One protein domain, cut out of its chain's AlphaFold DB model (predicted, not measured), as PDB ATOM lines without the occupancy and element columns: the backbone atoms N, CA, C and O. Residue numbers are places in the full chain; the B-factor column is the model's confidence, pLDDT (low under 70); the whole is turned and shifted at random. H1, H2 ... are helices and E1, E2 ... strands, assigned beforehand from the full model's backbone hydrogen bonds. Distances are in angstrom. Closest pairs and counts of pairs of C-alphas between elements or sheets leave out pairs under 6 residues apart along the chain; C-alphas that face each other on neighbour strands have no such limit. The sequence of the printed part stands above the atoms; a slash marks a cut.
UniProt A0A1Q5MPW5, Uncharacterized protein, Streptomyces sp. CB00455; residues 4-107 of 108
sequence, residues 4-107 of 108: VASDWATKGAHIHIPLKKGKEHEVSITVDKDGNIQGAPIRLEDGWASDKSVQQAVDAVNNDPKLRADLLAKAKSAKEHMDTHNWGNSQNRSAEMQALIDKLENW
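Overview. This is residues 4 to 107 of the 108 residues of an uncharacterized protein of Streptomyces sp. CB00455 (UniProt A0A1Q5MPW5). A small antiparallel sheet of three strands has helix H2 packed over one face, and beside it stands a helical hairpin, H3 and H4, in which H4 meets the end of E2. The short helix H1 crosses H3 toward the hairpin's far end from H2. The printed part has 104 residues, with four named helices and three named strands along the chain in the order H1 E1 E2 E3 H2 H3 H4; the sheet runs E1 - E2 - E3. The class is mixed, helices and strands, and the whole is compact, with a radius of gyration of the C-alphas of 13.4 A and spans of 40 by 31 by 24 A.

Arrangement. Begin at the sheet, a meander in which each strand is the antiparallel neighbour of the one before: E1, residues 14 to 17, E2, residues 25 to 31, and E3, residues 37 to 44. In the hairpin of E1 and E2 you find N 15 and O 27 within hydrogen-bond range at 2.9 A; in that of E2 and E3, N 28 and O 40 at 2.8 A. H2, residues 51 to 63, is on one face of this sheet, making two layers; its closest C-alphas to E3 are Val 54 and Gly 39, 5.5 A apart. H3, residues 65 to 84, only just touches H2 and only at the corner by their link, with 3 pairs of C-alphas within 8 A, the closest Val 61 and Arg 68 at 5.9 A; the lines are about perpendicular at 81 degrees. H4, residues 94 to 105, touches H3 in a helical hairpin, opposite ways at a shallow tilt of 29 degrees, with closest C-alphas Lys 79 and Ser 94 at 5.1 A. H4 only grazes the sheet with residues 96 to 104; its closest C-alphas to E2 are Leu 100 and Val 31, 5.7 A apart. H1, residues 4 to 11, touches residues 74 to 82 of H3, about perpendicular at 77 degrees, with closest C-alphas Ala 5 and Ala 78 at 4.3 A. H2 and H4 are apart. In H1, H2, H3 and H4 every O i to N i+4 pair is within hydrogen-bond range.

Along the chain. Find C-alpha 14 at (-46.839, 13.486, -31.218), where E1 begins its 9.8 A; E2 spans 19.7 A and E3 21.8 A. H3 runs 28.8 A from C-alpha 65 at (-39.988, 21.883, -43.018). H2 measures 18.1 A, H1 10.3 A, and H4 16.2 A, ending at C-alpha 105, (-45.927, 29.691, -37.729).

Size, cuts and confidence. Look at the C-alphas of Lys 21 and Thr 84, the two farthest apart, at 40.1 A. The printed part has no cut, and no link is long. Residues 86 to 91, in the link from H3 to H4, have pLDDT under 70; the mean of the printed part is 89.3.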
ATOM      1  N   VAL A   4     -56.887  11.556 -36.362       73.06
ATOM      2  CA  VAL A   4     -55.728  12.307 -35.854       73.06
ATOM      3  C   VAL A   4     -56.138  13.400 -34.868       73.06
ATOM      4  O   VAL A   4     -55.496  13.569 -33.839       73.06
ATOM      5  N   ALA A   5     -57.226  14.125 -35.145       72.19
ATOM      6  CA  ALA A   5     -57.670  15.202 -34.268       72.19
ATOM      7  C   ALA A   5     -58.129  14.668 -32.905       72.19
ATOM      8  O   ALA A   5     -57.796  15.250 -31.879       72.19
ATOM      9  N   SER A   6     -58.841  13.538 -32.892       74.31
ATOM     10  CA  SER A   6     -59.275  12.877 -31.654       74.31
ATOM     11  C   SER A   6     -58.099  12.304 -30.858       74.31
ATOM     12  O   SER A   6     -58.094  12.369 -29.628       74.31
ATOM     13  N   ASP A   7     -57.103  11.741 -31.541       82.25
ATOM     14  CA  ASP A   7     -55.916  11.182 -30.892       82.25
ATOM     15  C   ASP A   7     -55.072  12.293 -30.251       82.25
ATOM     16  O   ASP A   7     -54.713  12.223 -29.077       82.25
ATOM     17  N   TRP A   8     -54.880  13.407 -30.963       85.69
ATOM     18  CA  TRP A   8     -54.145  14.567 -30.457       85.69
ATOM     19  C   TRP A   8     -54.908  15.340 -29.379       85.69
ATOM     20  O   TRP A   8     -54.293  15.893 -28.469       85.69
ATOM     21  N   ALA A   9     -56.242  15.321 -29.408       75.56
ATOM     22  CA  ALA A   9     -57.076  15.778 -28.296       75.56
ATOM     23  C   ALA A   9     -56.774  15.049 -26.991       75.56
ATOM     24  O   ALA A   9     -56.796  15.655 -25.921       75.56
ATOM     25  N   THR A  10     -56.484  13.756 -27.100       75.81
ATOM     26  CA  THR A  10     -56.319  12.858 -25.960       75.81
ATOM     27  C   THR A  10     -54.870  12.835 -25.475       75.81
ATOM     28  O   THR A  10     -54.611  12.962 -24.280       75.81
ATOM     29  N   LYS A  11     -53.913  12.702 -26.400       81.25
ATOM     30  CA  LYS A  11     -52.488  12.498 -26.097       81.25
ATOM     31  C   LYS A  11     -51.619  13.743 -26.271       81.25
ATOM     32  O   LYS A  11     -50.518  13.787 -25.731       81.25
ATOM     33  N   GLY A  12     -52.101  14.741 -27.009       87.75
ATOM     34  CA  GLY A  12     -51.279  15.840 -27.513       87.75
ATOM     35  C   GLY A  12     -50.651  15.566 -28.863       87.75
ATOM     36  O   GLY A  12     -50.782  14.476 -29.418       87.75
ATOM     37  N   ALA A  13     -49.956  16.577 -29.381       92.94
ATOM     38  CA  ALA A  13     -49.176  16.438 -30.599       92.94
ATOM     39  C   ALA A  13     -48.036  15.446 -30.371       92.94
ATOM     40  O   ALA A  13     -47.326  15.516 -29.369       92.94
ATOM     41  N   HIS A  14     -47.866  14.514 -31.300       94.25
ATOM     42  CA  HIS A  14     -46.839  13.486 -31.218       94.25
ATOM     43  C   HIS A  14     -46.430  13.014 -32.610       94.25
ATOM     44  O   HIS A  14     -47.161  13.185 -33.590       94.25
ATOM     45  N   ILE A  15     -45.246  12.413 -32.690       93.12
ATOM     46  CA  ILE A  15     -44.710  11.825 -33.913       93.12
ATOM     47  C   ILE A  15     -44.269  10.388 -33.677       93.12
ATOM     48  O   ILE A  15     -43.790  10.025 -32.600       93.12
ATOM     49  N   HIS A  16     -44.435   9.574 -34.714       92.62
ATOM     50  CA  HIS A  16     -44.017   8.182 -34.711       92.62
ATOM     51  C   HIS A  16     -42.595   8.070 -35.261       92.62
ATOM     52  O   HIS A  16     -42.283   8.579 -36.340       92.62
ATOM     53  N   ILE A  17     -41.731   7.390 -34.515       92.06
ATOM     54  CA  ILE A  17     -40.345   7.122 -34.880       92.06
ATOM     55  C   ILE A  17     -40.222   5.642 -35.250       92.06
ATOM     56  O   ILE A  17     -40.250   4.785 -34.358       92.06
ATOM     57  N   PRO A  18     -40.058   5.307 -36.543       87.19
ATOM     58  CA  PRO A  18     -39.905   3.924 -36.960       87.19
ATOM     59  C   PRO A  18     -38.589   3.348 -36.430       87.19
ATOM     60  O   PRO A  18     -37.525   3.968 -36.530       87.19
ATOM     61  N   LEU A  19     -38.648   2.129 -35.895       83.38
ATOM     62  CA  LEU A  19     -37.473   1.397 -35.434       83.38
ATOM     63  C   LEU A  19     -37.003   0.400 -36.491       83.38
ATOM     64  O   LEU A  19     -37.791  -0.182 -37.229       83.38
ATOM     65  N   LYS A  20     -35.689   0.139 -36.529       79.69
ATOM     66  CA  LYS A  20     -35.114  -0.895 -37.412       79.69
ATOM     67  C   LYS A  20     -35.589  -2.312 -37.059       79.69
ATOM     68  O   LYS A  20     -35.534  -3.197 -37.906       79.69
ATOM     69  N   LYS A  21     -35.974  -2.537 -35.801       78.75
ATOM     70  CA  LYS A  21     -36.539  -3.784 -35.271       78.75
ATOM     71  C   LYS A  21     -37.556  -3.426 -34.185       78.75
ATOM     72  O   LYS A  21     -37.237  -2.589 -33.347       78.75
ATOM     73  N   GLY A  22     -38.707  -4.098 -34.174       76.62
ATOM     74  CA  GLY A  22     -39.800  -3.845 -33.224       76.62
ATOM     75  C   GLY A  22     -40.864  -2.882 -33.761       76.62
ATOM     76  O   GLY A  22     -40.785  -2.459 -34.916       76.62
ATOM     77  N   LYS A  23     -41.867  -2.571 -32.930       83.81
ATOM     78  CA  LYS A  23     -42.866  -1.529 -33.213       83.81
ATOM     79  C   LYS A  23     -42.225  -0.136 -33.130       83.81
ATOM     80  O   LYS A  23     -41.123   0.025 -32.615       83.81
ATOM     81  N   GLU A  24     -42.896   0.862 -33.688       90.19
ATOM     82  CA  GLU A  24     -42.469   2.261 -33.624       90.19
ATOM     83  C   GLU A  24     -42.449   2.807 -32.188       90.19
ATOM     84  O   GLU A  24     -43.113   2.281 -31.298       90.19
ATOM     85  N   HIS A  25     -41.676   3.866 -31.964       93.06
ATOM     86  CA  HIS A  25     -41.769   4.680 -30.753       93.06
ATOM     87  C   HIS A  25     -42.691   5.877 -30.998       93.06
ATOM     88  O   HIS A  25     -42.686   6.436 -32.091       93.06
ATOM     89  N   GLU A  26     -43.415   6.322 -29.971       93.81
ATOM     90  CA  GLU A  26     -44.229   7.541 -30.020       93.81
ATOM     91  C   GLU A  26     -43.596   8.603 -29.106       93.81
ATOM     92  O   GLU A  26     -43.213   8.321 -27.965       93.81
ATOM     93  N   VAL A  27     -43.418   9.817 -29.627       95.69
ATOM     94  CA  VAL A  27     -42.810  10.945 -28.903       95.69
ATOM     95  C   VAL A  27     -43.752  12.134 -28.982       95.69
ATOM     96  O   VAL A  27     -44.083  12.569 -30.086       95.69
ATOM     97  N   SER A  28     -44.169  12.672 -27.836       95.12
ATOM     98  CA  SER A  28     -44.924  13.922 -27.790       95.12
ATOM     99  C   SER A  28     -44.031  15.096 -28.164       95.12
ATOM    100  O   SER A  28     -42.856  15.127 -27.805       95.12
ATOM    101  N   ILE A  29     -44.598  16.057 -28.884       96.75
ATOM    102  CA  ILE A  29     -43.938  17.284 -29.317       96.75
ATOM    103  C   ILE A  29     -44.698  18.456 -28.708       96.75
ATOM    104  O   ILE A  29     -45.861  18.686 -29.033       96.75
ATOM    105  N   THR A  30     -44.033  19.200 -27.834       95.25
ATOM    106  CA  THR A  30     -44.590  20.380 -27.166       95.25
ATOM    107  C   THR A  30     -43.652  21.572 -27.314       95.25
ATOM    108  O   THR A  30     -42.562  21.465 -27.881       95.25
ATOM    109  N   VAL A  31     -44.092  22.725 -26.817       96.19
ATOM    110  CA  VAL A  31     -43.261  23.923 -26.695       96.19
ATOM    111  C   VAL A  31     -42.962  24.150 -25.220       96.19
ATOM    112  O   VAL A  31     -43.878  24.129 -24.393       96.19
ATOM    113  N   ASP A  32     -41.686  24.315 -24.883       93.81
ATOM    114  CA  ASP A  32     -41.268  24.631 -23.522       93.81
ATOM    115  C   ASP A  32     -41.559  26.099 -23.158       93.81
ATOM    116  O   ASP A  32     -41.978  26.917 -23.981       93.81
ATOM    117  N   LYS A  33     -41.327  26.455 -21.893       90.62
ATOM    118  CA  LYS A  33     -41.525  27.822 -21.383       90.62
ATOM    119  C   LYS A  33     -40.660  28.887 -22.080       90.62
ATOM    120  O   LYS A  33     -40.967  30.069 -21.960       90.62
ATOM    121  N   ASP A  34     -39.592  28.473 -22.757       91.38
ATOM    122  CA  ASP A  34     -38.633  29.341 -23.434       91.38
ATOM    123  C   ASP A  34     -38.935  29.427 -24.949       91.38
ATOM    124  O   ASP A  34     -38.228  30.108 -25.692       91.38
ATOM    125  N   GLY A  35     -40.008  28.774 -25.419       91.44
ATOM    126  CA  GLY A  35     -40.446  28.796 -26.814       91.44
ATOM    127  C   GLY A  35     -39.715  27.802 -27.723       91.44
ATOM    128  O   GLY A  35     -39.737  27.960 -28.949       91.44
ATOM    129  N   ASN A  36     -39.042  26.790 -27.170       94.31
ATOM    130  CA  ASN A  36     -38.347  25.758 -27.943       94.31
ATOM    131  C   ASN A  36     -39.194  24.496 -28.092       94.31
ATOM    132  O   ASN A  36     -40.023  24.185 -27.242       94.31
ATOM    133  N   ILE A  37     -38.955  23.745 -29.169       96.00
ATOM    134  CA  ILE A  37     -39.543  22.412 -29.314       96.00
ATOM    135  C   ILE A  37     -38.916  21.471 -28.290       96.00
ATOM    136  O   ILE A  37     -37.694  21.338 -28.221       96.00
ATOM    137  N   GLN A  38     -39.775  20.776 -27.555       96.00
ATOM    138  CA  GLN A  38     -39.407  19.734 -26.614       96.00
ATOM    139  C   GLN A  38     -40.070  18.414 -27.009       96.00
ATOM    140  O   GLN A  38     -41.205  18.386 -27.484       96.00
ATOM    141  N   GLY A  39     -39.341  17.318 -26.800       95.44
ATOM    142  CA  GLY A  39     -39.854  15.963 -26.939       95.44
ATOM    143  C   GLY A  39     -40.027  15.288 -25.580       95.44
ATOM    144  O   GLY A  39     -39.170  15.445 -24.708       95.44
ATOM    145  N   ALA A  40     -41.082  14.494 -25.406       94.88
ATOM    146  CA  ALA A  40     -41.204  13.570 -24.278       94.88
ATOM    147  C   ALA A  40     -41.670  12.179 -24.742       94.88
ATOM    148  O   ALA A  40     -42.444  12.057 -25.691       94.88
ATOM    149  N   PRO A  41     -41.178  11.095 -24.119       95.06
ATOM    150  CA  PRO A  41     -41.526   9.750 -24.547       95.06
ATOM    151  C   PRO A  41     -42.984   9.435 -24.193       95.06
ATOM    152  O   PRO A  41     -43.423   9.674 -23.068       95.06
ATOM    153  N   ILE A  42     -43.721   8.838 -25.129       90.88
ATOM    154  CA  ILE A  42     -45.033   8.246 -24.863       90.88
ATOM    155  C   ILE A  42     -44.843   6.740 -24.645       90.88
ATOM    156  O   ILE A  42     -44.057   6.082 -25.333       90.88
ATOM    157  N   ARG A  43     -45.534   6.189 -23.640       90.19
ATOM    158  CA  ARG A  43     -45.522   4.750 -23.360       90.19
ATOM    159  C   ARG A  43     -46.507   4.035 -24.276       90.19
ATOM    160  O   ARG A  43     -47.710   4.267 -24.185       90.19
ATOM    161  N   LEU A  44     -45.991   3.117 -25.080       88.75
ATOM    162  CA  LEU A  44     -46.770   2.162 -25.859       88.75
ATOM    163  C   LEU A  44     -46.810   0.799 -25.153       88.75
ATOM    164  O   LEU A  44     -46.190   0.607 -24.103       88.75
ATOM    165  N   GLU A  45     -47.523  -0.165 -25.740       86.31
ATOM    166  CA  GLU A  45     -47.581  -1.550 -25.240       86.31
ATOM    167  C   GLU A  45     -46.185  -2.163 -25.057       86.31
ATOM    168  O   GLU A  45     -45.920  -2.825 -24.054       86.31
ATOM    169  N   ASP A  46     -45.283  -1.886 -25.999       83.44
ATOM    170  CA  ASP A  46     -43.943  -2.473 -26.054       83.44
ATOM    171  C   ASP A  46     -42.912  -1.692 -25.208       83.44
ATOM    172  O   ASP A  46     -41.755  -2.102 -25.110       83.44
ATOM    173  N   GLY A  47     -43.313  -0.582 -24.570       88.50
ATOM    174  CA  GLY A  47     -42.464   0.201 -23.668       88.50
ATOM    175  C   GLY A  47     -42.445   1.706 -23.942       88.50
ATOM    176  O   GLY A  47     -43.293   2.255 -24.643       88.50
ATOM    177  N   TRP A  48     -41.481   2.391 -23.325       92.56
ATOM    178  CA  TRP A  48     -41.239   3.822 -23.515       92.56
ATOM    179  C   TRP A  48     -40.350   4.074 -24.728       92.56
ATOM    180  O   TRP A  48     -39.408   3.318 -24.974       92.56
ATOM    181  N   ALA A  49     -40.583   5.188 -25.424       93.38
ATOM    182  CA  ALA A  49     -39.611   5.686 -26.385       93.38
ATOM    183  C   ALA A  49     -38.260   5.962 -25.702       93.38
ATOM    184  O   ALA A  49     -38.197   6.571 -24.637       93.38
ATOM    185  N   SER A  50     -37.169   5.512 -26.326       93.62
ATOM    186  CA  SER A  50     -35.810   5.781 -25.831       93.62
ATOM    187  C   SER A  50     -35.423   7.256 -25.979       93.62
ATOM    188  O   SER A  50     -35.868   7.903 -26.930       93.62
ATOM    189  N   ASP A  51     -34.495   7.750 -25.153       95.19
ATOM    190  CA  ASP A  51     -33.950   9.118 -25.255       95.19
ATOM    191  C   ASP A  51     -33.425   9.436 -26.662       95.19
ATOM    192  O   ASP A  51     -33.618  10.530 -27.186       95.19
ATOM    193  N   LYS A  52     -32.826   8.443 -27.333       94.62
ATOM    194  CA  LYS A  52     -32.372   8.580 -28.722       94.62
ATOM    195  C   LYS A  52     -33.526   8.866 -29.685       94.62
ATOM    196  O   LYS A  52     -33.365   9.653 -30.612       94.62
ATOM    197  N   SER A  53     -34.669   8.216 -29.495       95.69
ATOM    198  CA  SER A  53     -35.861   8.458 -30.312       95.69
ATOM    199  C   SER A  53     -36.486   9.809 -30.002       95.69
ATOM    200  O   SER A  53     -36.932  10.475 -30.929       95.69
ATOM    201  N   VAL A  54     -36.462  10.238 -28.737       96.38
ATOM    202  CA  VAL A  54     -36.892  11.587 -28.347       96.38
ATOM    203  C   VAL A  54     -36.022  12.644 -29.029       96.38
ATOM    204  O   VAL A  54     -36.552  13.556 -29.657       96.38
ATOM    205  N   GLN A  55     -34.697  12.483 -29.002       96.56
ATOM    206  CA  GLN A  55     -33.791  13.396 -29.698       96.56
ATOM    207  C   GLN A  55     -34.037  13.392 -31.211       96.56
ATOM    208  O   GLN A  55     -34.165  14.451 -31.812       96.56
ATOM    209  N   GLN A  56     -34.184  12.212 -31.822       96.31
ATOM    210  CA  GLN A  56     -34.479  12.092 -33.252       96.31
ATOM    211  C   GLN A  56     -35.789  12.794 -33.635       96.31
ATOM    212  O   GLN A  56     -35.877  13.383 -34.709       96.31
ATOM    213  N   ALA A  57     -36.800  12.726 -32.771       96.31
ATOM    214  CA  ALA A  57     -38.070  13.402 -32.969       96.31
ATOM    215  C   ALA A  57     -37.893  14.927 -32.980       96.31
ATOM    216  O   ALA A  57     -38.300  15.585 -33.937       96.31
ATOM    217  N   VAL A  58     -37.218  15.478 -31.968       96.69
ATOM    218  CA  VAL A  58     -36.916  16.916 -31.881       96.69
ATOM    219  C   VAL A  58     -36.067  17.375 -33.071       96.69
ATOM    220  O   VAL A  58     -36.388  18.375 -33.715       96.69
ATOM    221  N   ASP A  59     -35.031  16.614 -33.429       96.19
ATOM    222  CA  ASP A  59     -34.171  16.906 -34.578       96.19
ATOM    223  C   ASP A  59     -34.953  16.890 -35.894       96.19
ATOM    224  O   ASP A  59     -34.725  17.744 -36.752       96.19
ATOM    225  N   ALA A  60     -35.887  15.954 -36.071       95.88
ATOM    226  CA  ALA A  60     -36.725  15.901 -37.263       95.88
ATOM    227  C   ALA A  60     -37.596  17.159 -37.379       95.88
ATOM    228  O   ALA A  60     -37.635  17.767 -38.445       95.88
ATOM    229  N   VAL A  61     -38.231  17.603 -36.288       96.25
ATOM    230  CA  VAL A  61     -39.018  18.849 -36.289       96.25
ATOM    231  C   VAL A  61     -38.135  20.054 -36.619       96.25
ATOM    232  O   VAL A  61     -38.530  20.908 -37.413       96.25
ATOM    233  N   ASN A  62     -36.915  20.100 -36.079       95.00
ATOM    234  CA  ASN A  62     -35.978  21.190 -36.339       95.00
ATOM    235  C   ASN A  62     -35.479  21.231 -37.790       95.00
ATOM    236  O   ASN A  62     -35.324  22.312 -38.360       95.00
ATOM    237  N   ASN A  63     -35.284  20.076 -38.424       96.06
ATOM    238  CA  ASN A  63     -34.617  19.992 -39.725       96.06
ATOM    239  C   ASN A  63     -35.562  19.770 -40.918       96.06
ATOM    240  O   ASN A  63     -35.167  20.054 -42.047       96.06
ATOM    241  N   ASP A  64     -36.796  19.304 -40.705       96.56
ATOM    242  CA  ASP A  64     -37.735  18.983 -41.784       96.56
ATOM    243  C   ASP A  64     -38.906  19.992 -41.865       96.56
ATOM    244  O   ASP A  64     -39.861  19.918 -41.084       96.56
ATOM    245  N   PRO A  65     -38.897  20.926 -42.839       95.88
ATOM    246  CA  PRO A  65     -39.988  21.883 -43.018       95.88
ATOM    247  C   PRO A  65     -41.315  21.231 -43.434       95.88
ATOM    248  O   PRO A  65     -42.374  21.787 -43.147       95.88
ATOM    249  N   LYS A  66     -41.295  20.061 -44.090       96.06
ATOM    250  CA  LYS A  66     -42.527  19.344 -44.448       96.06
ATOM    251  C   LYS A  66     -43.167  18.736 -43.212       96.06
ATOM    252  O   LYS A  66     -44.379  18.839 -43.057       96.06
ATOM    253  N   LEU A  67     -42.354  18.166 -42.320       95.25
ATOM    254  CA  LEU A  67     -42.835  17.687 -41.027       95.25
ATOM    255  C   LEU A  67     -43.438  18.834 -40.212       95.25
ATOM    256  O   LEU A  67     -44.523  18.677 -39.665       95.25
ATOM    257  N   ARG A  68     -42.795  20.009 -40.183       96.81
ATOM    258  CA  ARG A  68     -43.366  21.195 -39.518       96.81
ATOM    259  C   ARG A  68     -44.716  21.604 -40.102       96.81
ATOM    260  O   ARG A  68     -45.640  21.871 -39.341       96.81
ATOM    261  N   ALA A  69     -44.847  21.625 -41.428       96.31
ATOM    262  CA  ALA A  69     -46.110  21.959 -42.083       96.31
ATOM    263  C   ALA A  69     -47.225  20.945 -41.763       96.31
ATOM    264  O   ALA A  69     -48.361  21.340 -41.505       96.31
ATOM    265  N   ASP A  70     -46.899  19.650 -41.734       94.12
ATOM    266  CA  ASP A  70     -47.834  18.588 -41.348       94.12
ATOM    267  C   ASP A  70     -48.249  18.698 -39.870       94.12
ATOM    268  O   ASP A  70     -49.442  18.680 -39.559       94.12
ATOM    269  N   LEU A  71     -47.284  18.906 -38.966       94.56
ATOM    270  CA  LEU A  71     -47.541  19.157 -37.545       94.56
ATOM    271  C   LEU A  71     -48.447  20.375 -37.346       94.56
ATOM    272  O   LEU A  71     -49.398  20.303 -36.572       94.56
ATOM    273  N   LEU A  72     -48.196  21.468 -38.073       96.00
ATOM    274  CA  LEU A  72     -48.993  22.690 -38.005       96.00
ATOM    275  C   LEU A  72     -50.439  22.444 -38.447       96.00
ATOM    276  O   LEU A  72     -51.376  22.859 -37.764       96.00
ATOM    277  N   ALA A  73     -50.636  21.748 -39.570       94.25
ATOM    278  CA  ALA A  73     -51.969  21.424 -40.070       94.25
ATOM    279  C   ALA A  73     -52.756  20.558 -39.069       94.25
ATOM    280  O   ALA A  73     -53.926  20.831 -38.788       94.25
ATOM    281  N   LYS A  74     -52.099  19.552 -38.482       92.19
ATOM    282  CA  LYS A  74     -52.698  18.668 -37.473       92.19
ATOM    283  C   LYS A  74     -52.992  19.399 -36.166       92.19
ATOM    284  O   LYS A  74     -54.086  19.231 -35.634       92.19
ATOM    285  N   ALA A  75     -52.079  20.248 -35.692       93.50
ATOM    286  CA  ALA A  75     -52.269  21.048 -34.484       93.50
ATOM    287  C   ALA A  75     -53.452  22.017 -34.630       93.50
ATOM    288  O   ALA A  75     -54.290  22.088 -33.733       93.50
ATOM    289  N   LYS A  76     -53.582  22.695 -35.782       93.00
ATOM    290  CA  LYS A  76     -54.730  23.570 -36.084       93.00
ATOM    291  C   LYS A  76     -56.051  22.813 -36.063       93.00
ATOM    292  O   LYS A  76     -56.989  23.249 -35.401       93.00
ATOM    293  N   SER A  77     -56.108  21.664 -36.736       89.25
ATOM    294  CA  SER A  77     -57.312  20.829 -36.750       89.25
ATOM    295  C   SER A  77     -57.657  20.314 -35.350       89.25
ATOM    296  O   SER A  77     -58.805  20.413 -34.923       89.25
ATOM    297  N   ALA A  78     -56.670  19.813 -34.600       88.38
ATOM    298  CA  ALA A  78     -56.876  19.344 -33.234       88.38
ATOM    299  C   ALA A  78     -57.378  20.474 -32.324       88.38
ATOM    300  O   ALA A  78     -58.358  20.277 -31.608       88.38
ATOM    301  N   LYS A  79     -56.775  21.669 -32.403       90.44
ATOM    302  CA  LYS A  79     -57.199  22.850 -31.646       90.44
ATOM    303  C   LYS A  79     -58.642  23.254 -31.951       90.44
ATOM    304  O   LYS A  79     -59.418  23.412 -31.014       90.44
ATOM    305  N   GLU A  80     -59.003  23.406 -33.227       87.50
ATOM    306  CA  GLU A  80     -60.365  23.784 -33.644       87.50
ATOM    307  C   GLU A  80     -61.403  22.860 -33.005       87.50
ATOM    308  O   GLU A  80     -62.440  23.282 -32.481       87.50
ATOM    309  N   HIS A  81     -61.100  21.569 -33.003       81.88
ATOM    310  CA  HIS A  81     -61.993  20.618 -32.399       81.88
ATOM    311  C   HIS A  81     -61.978  20.653 -30.863       81.88
ATOM    312  O   HIS A  81     -63.053  20.570 -30.285       81.88
ATOM    313  N   MET A  82     -60.829  20.836 -30.203       84.94
ATOM    314  CA  MET A  82     -60.759  21.016 -28.742       84.94
ATOM    315  C   MET A  82     -61.506  22.273 -28.261       84.94
ATOM    316  O   MET A  82     -62.030  22.292 -27.145       84.94
ATOM    317  N   ASP A  83     -61.557  23.324 -29.084       83.62
ATOM    318  CA  ASP A  83     -62.289  24.562 -28.787       83.62
ATOM    319  C   ASP A  83     -63.806  24.389 -28.939       83.62
ATOM    320  O   ASP A  83     -64.583  25.006 -28.213       83.62
ATOM    321  N   THR A  84     -64.241  23.539 -29.872       78.00
ATOM    322  CA  THR A  84     -65.667  23.313 -30.155       78.00
ATOM    323  C   THR A  84     -66.254  22.123 -29.396       78.00
ATOM    324  O   THR A  84     -67.458  22.087 -29.150       78.00
ATOM    325  N   HIS A  85     -65.427  21.143 -29.028       71.12
ATOM    326  CA  HIS A  85     -65.815  19.875 -28.421       71.12
ATOM    327  C   HIS A  85     -64.732  19.401 -27.438       71.12
ATOM    328  O   HIS A  85     -63.602  19.123 -27.817       71.12
ATOM    329  N   ASN A  86     -65.087  19.203 -26.165       63.81
ATOM    330  CA  ASN A  86     -64.131  18.674 -25.180       63.81
ATOM    331  C   ASN A  86     -64.009  17.132 -25.215       63.81
ATOM    332  O   ASN A  86     -63.233  16.570 -24.457       63.81
ATOM    333  N   TRP A  87     -64.806  16.435 -26.041       66.94
ATOM    334  CA  TRP A  87     -64.791  14.972 -26.265       66.94
ATOM    335  C   TRP A  87     -64.692  14.065 -25.025       66.94
ATOM    336  O   TRP A  87     -64.223  12.935 -25.106       66.94
ATOM    337  N   GLY A  88     -65.151  14.539 -23.865       63.34
ATOM    338  CA  GLY A  88     -65.003  13.811 -22.604       63.34
ATOM    339  C   GLY A  88     -63.570  13.777 -22.057       63.34
ATOM    340  O   GLY A  88     -63.329  13.097 -21.062       63.34
ATOM    341  N   ASN A  89     -62.633  14.519 -22.655       65.31
ATOM    342  CA  ASN A  89     -61.279  14.668 -22.143       65.31
ATOM    343  C   ASN A  89     -61.306  15.428 -20.814       65.31
ATOM    344  O   ASN A  89     -61.925  16.488 -20.680       65.31
ATOM    345  N   SER A  90     -60.606  14.884 -19.821       65.19
ATOM    346  CA  SER A  90     -60.471  15.495 -18.494       65.19
ATOM    347  C   SER A  90     -59.664  16.796 -18.520       65.19
ATOM    348  O   SER A  90     -59.800  17.619 -17.616       65.19
ATOM    349  N   GLN A  91     -58.841  16.993 -19.554       69.50
ATOM    350  CA  GLN A  91     -58.022  18.182 -19.764       69.50
ATOM    351  C   GLN A  91     -58.165  18.677 -21.204       69.50
ATOM    352  O   GLN A  91     -57.927  17.930 -22.152       69.50
ATOM    353  N   ASN A  92     -58.515  19.955 -21.363       79.00
ATOM    354  CA  ASN A  92     -58.506  20.609 -22.664       79.00
ATOM    355  C   ASN A  92     -57.066  21.029 -23.013       79.00
ATOM    356  O   ASN A  92     -56.485  21.893 -22.357       79.00
ATOM    357  N   ARG A  93     -56.497  20.411 -24.053       87.75
ATOM    358  CA  ARG A  93     -55.116  20.632 -24.521       87.75
ATOM    359  C   ARG A  93     -55.004  21.775 -25.550       87.75
ATOM    360  O   ARG A  93     -53.942  21.968 -26.131       87.75
ATOM    361  N   SER A  94     -56.062  22.568 -25.750       90.06
ATOM    362  CA  SER A  94     -56.116  23.654 -26.743       90.06
ATOM    363  C   SER A  94     -55.018  24.709 -26.558       90.06
ATOM    364  O   SER A  94     -54.423  25.153 -27.538       90.06
ATOM    365  N   ALA A  95     -54.687  25.066 -25.313       90.88
ATOM    366  CA  ALA A  95     -53.595  25.999 -25.024       90.88
ATOM    367  C   ALA A  95     -52.216  25.434 -25.417       90.88
ATOM    368  O   ALA A  95     -51.384  26.165 -25.947       90.88
ATOM    369  N   GLU A  96     -51.991  24.131 -25.215       91.69
ATOM    370  CA  GLU A  96     -50.767  23.458 -25.666       91.69
ATOM    371  C   GLU A  96     -50.678  23.467 -27.199       91.69
ATOM    372  O   GLU A  96     -49.626  23.776 -27.758       91.69
ATOM    373  N   MET A  97     -51.797  23.202 -27.886       94.06
ATOM    374  CA  MET A  97     -51.843  23.280 -29.349       94.06
ATOM    375  C   MET A  97     -51.588  24.698 -29.850       94.06
ATOM    376  O   MET A  97     -50.871  24.853 -30.832       94.06
ATOM    377  N   GLN A  98     -52.128  25.726 -29.185       95.19
ATOM    378  CA  GLN A  98     -51.870  27.117 -29.559       95.19
ATOM    379  C   GLN A  98     -50.377  27.448 -29.466       95.19
ATOM    380  O   GLN A  98     -49.826  27.966 -30.428       95.19
ATOM    381  N   ALA A  99     -49.706  27.075 -28.372       95.75
ATOM    382  CA  ALA A  99     -48.269  27.312 -28.228       95.75
ATOM    383  C   ALA A  99     -47.455  26.626 -29.341       95.75
ATOM    384  O   ALA A  99     -46.532  27.220 -29.901       95.75
ATOM    385  N   LEU A 100     -47.823  25.390 -29.703       96.56
ATOM    386  CA  LEU A 100     -47.192  24.674 -30.814       96.56
ATOM    387  C   LEU A 100     -47.457  25.346 -32.168       96.56
ATOM    388  O   LEU A 100     -46.530  25.480 -32.966       96.56
ATOM    389  N   ILE A 101     -48.690  25.790 -32.424       96.81
ATOM    390  CA  ILE A 101     -49.056  26.540 -33.634       96.81
ATOM    391  C   ILE A 101     -48.215  27.815 -33.730       96.81
ATOM    392  O   ILE A 101     -47.551  28.010 -34.746       96.81
ATOM    393  N   ASP A 102     -48.161  28.616 -32.664       96.81
ATOM    394  CA  ASP A 102     -47.413  29.876 -32.628       96.81
ATOM    395  C   ASP A 102     -45.931  29.657 -32.951       96.81
ATOM    396  O   ASP A 102     -45.343  30.393 -33.748       96.81
ATOM    397  N   LYS A 103     -45.325  28.607 -32.379       97.06
ATOM    398  CA  LYS A 103     -43.934  28.240 -32.665       97.06
ATOM    399  C   LYS A 103     -43.725  27.836 -34.126       97.06
ATOM    400  O   LYS A 103     -42.728  28.229 -34.726       97.06
ATOM    401  N   LEU A 104     -44.621  27.025 -34.686       96.81
ATOM    402  CA  LEU A 104     -44.494  26.516 -36.053       96.81
ATOM    403  C   LEU A 104     -44.767  27.595 -37.113       96.81
ATOM    404  O   LEU A 104     -44.146  27.562 -38.172       96.81
ATOM    405  N   GLU A 105     -45.654  28.554 -36.837       96.81
ATOM    406  CA  GLU A 105     -45.927  29.691 -37.729       96.81
ATOM    407  C   GLU A 105     -44.802  30.728 -37.729       96.81
ATOM    408  O   GLU A 105     -44.536  31.340 -38.761       96.81
ATOM    409  N   ASN A 106     -44.113  30.887 -36.597       95.06
ATOM    410  CA  ASN A 106     -43.002  31.826 -36.427       95.06
ATOM    411  C   ASN A 106     -41.646  31.107 -36.395       95.06
ATOM    412  O   ASN A 106     -40.736  31.502 -35.662       95.06
ATOM    413  N   TRP A 107     -41.525  30.013 -37.150       91.38
ATOM    414  CA  TRP A 107     -40.298  29.229 -37.187       91.38
ATOM    415  C   TRP A 107     -39.140  30.062 -37.777       91.38
ATOM    416  O   TRP A 107     -39.318  30.610 -38.867       91.38
TER     417      TRP A 107